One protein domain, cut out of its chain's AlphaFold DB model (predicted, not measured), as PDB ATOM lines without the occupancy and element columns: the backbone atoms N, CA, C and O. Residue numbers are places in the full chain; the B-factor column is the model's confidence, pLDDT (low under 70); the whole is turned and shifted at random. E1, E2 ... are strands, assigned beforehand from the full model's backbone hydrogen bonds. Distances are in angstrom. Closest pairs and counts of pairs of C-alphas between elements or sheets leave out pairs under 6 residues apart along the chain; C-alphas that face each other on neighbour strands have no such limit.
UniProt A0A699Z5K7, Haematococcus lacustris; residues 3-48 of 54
ATOM      1  N   GLN A   3     219.839 135.708 230.671       93.88
ATOM      2  CA  GLN A   3     219.504 136.959 231.372       93.88
ATOM      3  C   GLN A   3     220.751 137.799 231.710       93.88
ATOM      4  O   GLN A   3     220.729 139.014 231.545       93.88
ATOM      5  N   LYS A   4     221.875 137.158 232.079       96.25
ATOM      6  CA  LYS A   4     223.154 137.847 232.342       96.25
ATOM      7  C   LYS A   4     223.737 138.501 231.083       96.25
ATOM      8  O   LYS A   4     224.484 139.463 231.189       96.25
ATOM      9  N   PHE A   5     223.371 138.013 229.896       94.94
ATOM     10  CA  PHE A   5     223.766 138.593 228.610       94.94
ATOM     11  C   PHE A   5     222.786 139.662 228.091       94.94
ATOM     12  O   PHE A   5     222.959 140.159 226.973       94.94
ATOM     13  N   GLY A   6     221.776 140.034 228.888       94.81
ATOM     14  CA  GLY A   6     220.801 141.079 228.567       94.81
ATOM     15  C   GLY A   6     219.583 140.602 227.774       94.81
ATOM     16  O   GLY A   6     218.871 141.436 227.216       94.81
ATOM     17  N   TYR A   7     219.344 139.289 227.703       97.50
ATOM     18  CA  TYR A   7     218.120 138.745 227.115       97.50
ATOM     19  C   TYR A   7     216.952 138.829 228.098       97.50
ATOM     20  O   TYR A   7     217.106 138.567 229.292       97.50
ATOM     21  N   VAL A   8     215.767 139.114 227.571       95.75
ATOM     22  CA  VAL A   8     214.505 139.126 228.312       95.75
ATOM     23  C   VAL A   8     213.584 138.029 227.796       95.75
ATOM     24  O   VAL A   8     213.660 137.653 226.627       95.75
ATOM     25  N   LYS A   9     212.713 137.511 228.665       95.62
ATOM     26  CA  LYS A   9     211.655 136.579 228.259       95.62
ATOM     27  C   LYS A   9     210.613 137.355 227.456       95.62
ATOM     28  O   LYS A   9     209.973 138.244 228.010       95.62
ATOM     29  N   TYR A  10     210.483 137.043 226.171       95.62
ATOM     30  CA  TYR A  10     209.510 137.678 225.291       95.62
ATOM     31  C   TYR A  10     208.165 136.953 225.353       95.62
ATOM     32  O   TYR A  10     207.151 137.595 225.598       95.62
ATOM     33  N   ARG A  11     208.153 135.625 225.204       95.06
ATOM     34  CA  ARG A  11     206.947 134.789 225.340       95.06
ATOM     35  C   ARG A  11     207.302 133.380 225.808       95.06
ATOM     36  O   ARG A  11     208.460 132.965 225.734       95.06
ATOM     37  N   GLU A  12     206.300 132.656 226.288       96.25
ATOM     38  CA  GLU A  12     206.378 131.212 226.513       96.25
ATOM     39  C   GLU A  12     205.749 130.486 225.320       96.25
ATOM     40  O   GLU A  12     204.661 130.853 224.872       96.25
ATOM     41  N   VAL A  13     206.453 129.486 224.798       96.06
ATOM     42  CA  VAL A  13     206.013 128.638 223.693       96.06
ATOM     43  C   VAL A  13     205.701 127.259 224.252       96.06
ATOM     44  O   VAL A  13     206.595 126.567 224.742       96.06
ATOM     45  N   LEU A  14     204.430 126.874 224.217       95.94
ATOM     46  CA  LEU A  14     203.948 125.623 224.792       95.94
ATOM     47  C   LEU A  14     204.361 124.439 223.921       95.94
ATOM     48  O   LEU A  14     204.169 124.487 222.712       95.94
ATOM     49  N   GLY A  15     204.906 123.377 224.516       95.44
ATOM     50  CA  GLY A  15     205.253 122.154 223.779       95.44
ATOM     51  C   GLY A  15     206.257 122.348 222.631       95.44
ATOM     52  O   GLY A  15     206.239 121.586 221.670       95.44
ATOM     53  N   TYR A  16     207.123 123.363 222.709       95.19
ATOM     54  CA  TYR A  16     208.108 123.676 221.669       95.19
ATOM     55  C   TYR A  16     209.067 122.517 221.377       95.19
ATOM     56  O   TYR A  16     209.412 122.265 220.225       95.19
ATOM     57  N   TYR A  17     209.479 121.782 222.409       94.31
ATOM     58  CA  TYR A  17     210.317 120.600 222.238       94.31
ATOM     59  C   TYR A  17     209.434 119.367 222.064       94.31
ATOM     60  O   TYR A  17     209.056 118.729 223.043       94.31
ATOM     61  N   SER A  18     209.076 119.060 220.815       90.31
ATOM     62  CA  SER A  18     208.324 117.853 220.428       90.31
ATOM     63  C   SER A  18     207.025 117.623 221.219       90.31
ATOM     64  O   SER A  18     206.623 116.483 221.440       90.31
ATOM     65  N   GLY A  19     206.374 118.695 221.679       89.38
ATOM     66  CA  GLY A  19     205.146 118.631 222.473       89.38
ATOM     67  C   GLY A  19     205.330 118.285 223.954       89.38
ATOM     68  O   GLY A  19     204.338 118.290 224.681       89.38
ATOM     69  N   SER A  20     206.549 118.006 224.428       89.88
ATOM     70  CA  SER A  20     206.792 117.573 225.812       89.88
ATOM     71  C   SER A  20     207.217 118.701 226.746       89.88
ATOM     72  O   SER A  20     206.889 118.666 227.929       89.88
ATOM     73  N   GLU A  21     207.936 119.703 226.237       94.88
ATOM     74  CA  GLU A  21     208.447 120.799 227.062       94.88
ATOM     75  C   GLU A  21     208.153 122.166 226.452       94.88
ATOM     76  O   GLU A  21     208.280 122.388 225.244       94.88
ATOM     77  N   ASN A  22     207.792 123.107 227.325       96.12
ATOM     78  CA  ASN A  22     207.657 124.509 226.965       96.12
ATOM     79  C   ASN A  22     209.042 125.148 226.808       96.12
ATOM     80  O   ASN A  22     209.995 124.789 227.499       96.12
ATOM     81  N   ALA A  23     209.138 126.162 225.955       96.00
ATOM     82  CA  ALA A  23     210.343 126.962 225.783       96.00
ATOM     83  C   ALA A  23     210.069 128.444 226.042       96.00
ATOM     84  O   ALA A  23     208.956 128.935 225.867       96.00
ATOM     85  N   TYR A  24     211.108 129.184 226.423       96.06
ATOM     86  CA  TYR A  24     211.056 130.643 226.457       96.06
ATOM     87  C   TYR A  24     211.704 131.213 225.196       96.06
ATOM     88  O   TYR A  24     212.913 131.074 225.014       96.06
ATOM     89  N   ASP A  25     210.923 131.920 224.382       94.94
ATOM     90  CA  ASP A  25     211.464 132.819 223.358       94.94
ATOM     91  C   ASP A  25     212.113 133.999 224.091       94.94
ATOM     92  O   ASP A  25     211.449 134.774 224.796       94.94
ATOM     93  N   MET A  26     213.439 134.090 223.997       96.56
ATOM     94  CA  MET A  26     214.232 135.118 224.657       96.56
ATOM     95  C   MET A  26     214.786 136.098 223.629       96.56
ATOM     96  O   MET A  26     215.476 135.705 222.691       96.56
ATOM     97  N   ARG A  27     214.579 137.398 223.855       96.38
ATOM     98  CA  ARG A  27     215.020 138.455 222.932       96.38
ATOM     99  C   ARG A  27     215.975 139.436 223.594       96.38
ATOM    100  O   ARG A  27     215.892 139.695 224.794       96.38
ATOM    101  N   LYS A  28     216.867 140.015 222.796       96.44
ATOM    102  CA  LYS A  28     217.782 141.086 223.202       96.44
ATOM    103  C   LYS A  28     217.645 142.252 222.230       96.44
ATOM    104  O   LYS A  28     217.776 142.073 221.024       96.44
ATOM    105  N   ALA A  29     217.399 143.446 222.762       97.00
ATOM    106  CA  ALA A  29     217.305 144.650 221.947       97.00
ATOM    107  C   ALA A  29     218.696 144.998 221.397       97.00
ATOM    108  O   ALA A  29     219.657 145.123 222.159       97.00
ATOM    109  N   MET A  30     218.789 145.150 220.079       95.62
ATOM    110  CA  MET A  30     220.010 145.582 219.394       95.62
ATOM    111  C   MET A  30     220.065 147.116 219.304       95.62
ATOM    112  O   MET A  30     219.021 147.757 219.425       95.62
ATOM    113  N   PRO A  31     221.234 147.739 219.040       96.50
ATOM    114  CA  PRO A  31     221.392 149.202 219.078       96.50
ATOM    115  C   PRO A  31     220.423 150.002 218.192       96.50
ATOM    116  O   PRO A  31     220.148 151.170 218.465       96.50
ATOM    117  N   ARG A  32     219.881 149.377 217.138       96.81
ATOM    118  CA  ARG A  32     218.854 149.970 216.270       96.81
ATOM    119  C   ARG A  32     217.521 150.191 216.995       96.81
ATOM    120  O   ARG A  32     216.839 151.175 216.721       96.81
ATOM    121  N   ASP A  33     217.153 149.314 217.925       95.50
ATOM    122  CA  ASP A  33     215.912 149.402 218.696       95.50
ATOM    123  C   ASP A  33     216.096 150.272 219.946       95.50
ATOM    124  O   ASP A  33     216.077 149.803 221.086       95.50
ATOM    125  N   LYS A  34     216.281 151.578 219.721       95.06
ATOM    126  CA  LYS A  34     216.507 152.563 220.794       95.06
ATOM    127  C   LYS A  34     215.370 152.610 221.819       95.06
ATOM    128  O   LYS A  34     215.607 152.921 222.979       95.06
ATOM    129  N   LEU A  35     214.147 152.300 221.387       96.25
ATOM    130  CA  LEU A  35     212.944 152.321 222.221       96.25
ATOM    131  C   LEU A  35     212.598 150.946 222.807       96.25
ATOM    132  O   LEU A  35     211.588 150.825 223.495       96.25
ATOM    133  N   ARG A  36     213.418 149.919 222.546       94.31
ATOM    134  CA  ARG A  36     213.230 148.545 223.036       94.31
ATOM    135  C   ARG A  36     211.867 147.941 222.663       94.31
ATOM    136  O   ARG A  36     211.351 147.087 223.382       94.31
ATOM    137  N   LYS A  37     211.278 148.364 221.541       95.12
ATOM    138  CA  LYS A  37     209.956 147.905 221.089       95.12
ATOM    139  C   LYS A  37     209.953 146.420 220.710       95.12
ATOM    140  O   LYS A  37     208.935 145.760 220.876       95.12
ATOM    141  N   SER A  38     211.087 145.878 220.263       91.75
ATOM    142  CA  SER A  38     211.228 144.474 219.836       91.75
ATOM    143  C   SER A  38     211.250 143.461 220.985       91.75
ATOM    144  O   SER A  38     211.110 142.258 220.752       91.75
ATOM    145  N   VAL A  39     211.427 143.935 222.223       95.31
ATOM    146  CA  VAL A  39     211.598 143.091 223.416       95.31
ATOM    147  C   VAL A  39     210.469 143.237 224.436       95.31
ATOM    148  O   VAL A  39     210.593 142.731 225.548       95.31
ATOM    149  N   ILE A  40     209.382 143.927 224.083       94.81
ATOM    150  CA  ILE A  40     208.200 144.064 224.942       94.81
ATOM    151  C   ILE A  40     207.526 142.689 225.068       94.81
ATOM    152  O   ILE A  40     207.083 142.172 224.046       94.81
ATOM    153  N   PRO A  41     207.424 142.093 226.270       94.81
ATOM    154  CA  PRO A  41     206.890 140.744 226.415       94.81
ATOM    155  C   PRO A  41     205.440 140.615 225.946       94.81
ATOM    156  O   PRO A  41     204.598 141.477 226.220       94.81
ATOM    157  N   LEU A  42     205.138 139.500 225.290       92.69
ATOM    158  CA  LEU A  42     203.780 139.100 224.971       92.69
ATOM    159  C   LEU A  42     203.098 138.579 226.241       92.69
ATOM    160  O   LEU A  42     203.657 137.779 226.988       92.69
ATOM    161  N   LYS A  43     201.865 139.029 226.491       90.75
ATOM    162  CA  LYS A  43     201.118 138.672 227.711       90.75
ATOM    163  C   LYS A  43     200.592 137.237 227.719       90.75
ATOM    164  O   LYS A  43     200.235 136.741 228.782       90.75
ATOM    165  N   ARG A  44     200.493 136.602 226.547       93.50
ATOM    166  CA  ARG A  44     199.937 135.257 226.387       93.50
ATOM    167  C   ARG A  44     201.020 134.266 225.955       93.50
ATOM    168  O   ARG A  44     201.894 134.652 225.174       93.50
ATOM    169  N   PRO A  45     200.946 133.008 226.414       93.88
ATOM    170  CA  PRO A  45     201.703 131.931 225.802       93.88
ATOM    171  C   PRO A  45     201.197 131.671 224.377       93.88
ATOM    172  O   PRO A  45     200.057 132.011 224.034       93.88
ATOM    173  N   VAL A  46     202.054 131.079 223.555       94.00
ATOM    174  CA  VAL A  46     201.745 130.702 222.167       94.00
ATOM    175  C   VAL A  46     202.084 129.238 221.929       94.00
ATOM    176  O   VAL A  46     202.895 128.662 222.653       94.00
ATOM    177  N   LYS A  47     201.483 128.633 220.912       93.50
ATOM    178  CA  LYS A  47     201.909 127.327 220.401       93.50
ATOM    179  C   LYS A  47     202.992 127.473 219.322       93.50
ATOM    180  O   LYS A  47     203.138 128.565 218.769       93.50
ATOM    181  N   PRO A  48     203.758 126.412 219.009       92.31
ATOM    182  CA  PRO A  48     204.827 126.478 218.016       92.31
ATOM    183  C   PRO A  48     204.304 126.852 216.625       92.31
ATOM    184  O   PRO A  48     204.966 127.600 215.915       92.31
TER     185      PRO A  48
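AT A GLANCE: This is residues 3 to 48 of the 54 residues of a protein of Haematococcus lacustris (UniProt A0A699Z5K7). What is the main shape? There is little regular structure: one antiparallel hairpin, E1 then E2, with a long tail, residues 28 to 48, that loops out beyond E2 and folds back beside E1. What is it built of? The printed part has 46 residues, with two named strands and no named helix; the class is all strand, with 17 residues, under half, in named elements. How large is it? It is loose, with a radius of gyration of the C-alphas of 12.0 A, and elongated, spanning 36 by 21 by 13 A.

HOW THE PARTS SIT: How do the strands pair? E1, residues 8 to 17, and E2, residues 21 to 27, form a hairpin with a tight link, antiparallel at 151 degrees. C-alphas 14 and 22 face each other at 4.4 A. Which backbone atoms meet? N 8 and O 27, 2.8 A, and N 23 and O 13, 2.8 A, are within hydrogen-bond range. Is E1 straight? It bends by 88 degrees at residue 14.

IN THESE COORDINATES: Where does E1 begin? C-alpha 8 is at (214.505, 139.126, 228.312), 19.9 A from C-alpha 17. Where does E2 end? C-alpha 27 is at (215.020, 138.455, 222.932), 19.3 A from C-alpha 21.

THE WHOLE: Which C-alphas are farthest apart? Those of Ser 20 and Lys 34, at 36.7 A. Is anything cut or uncertain? The printed part has no cut, and no printed residue is under 70 in pLDDT.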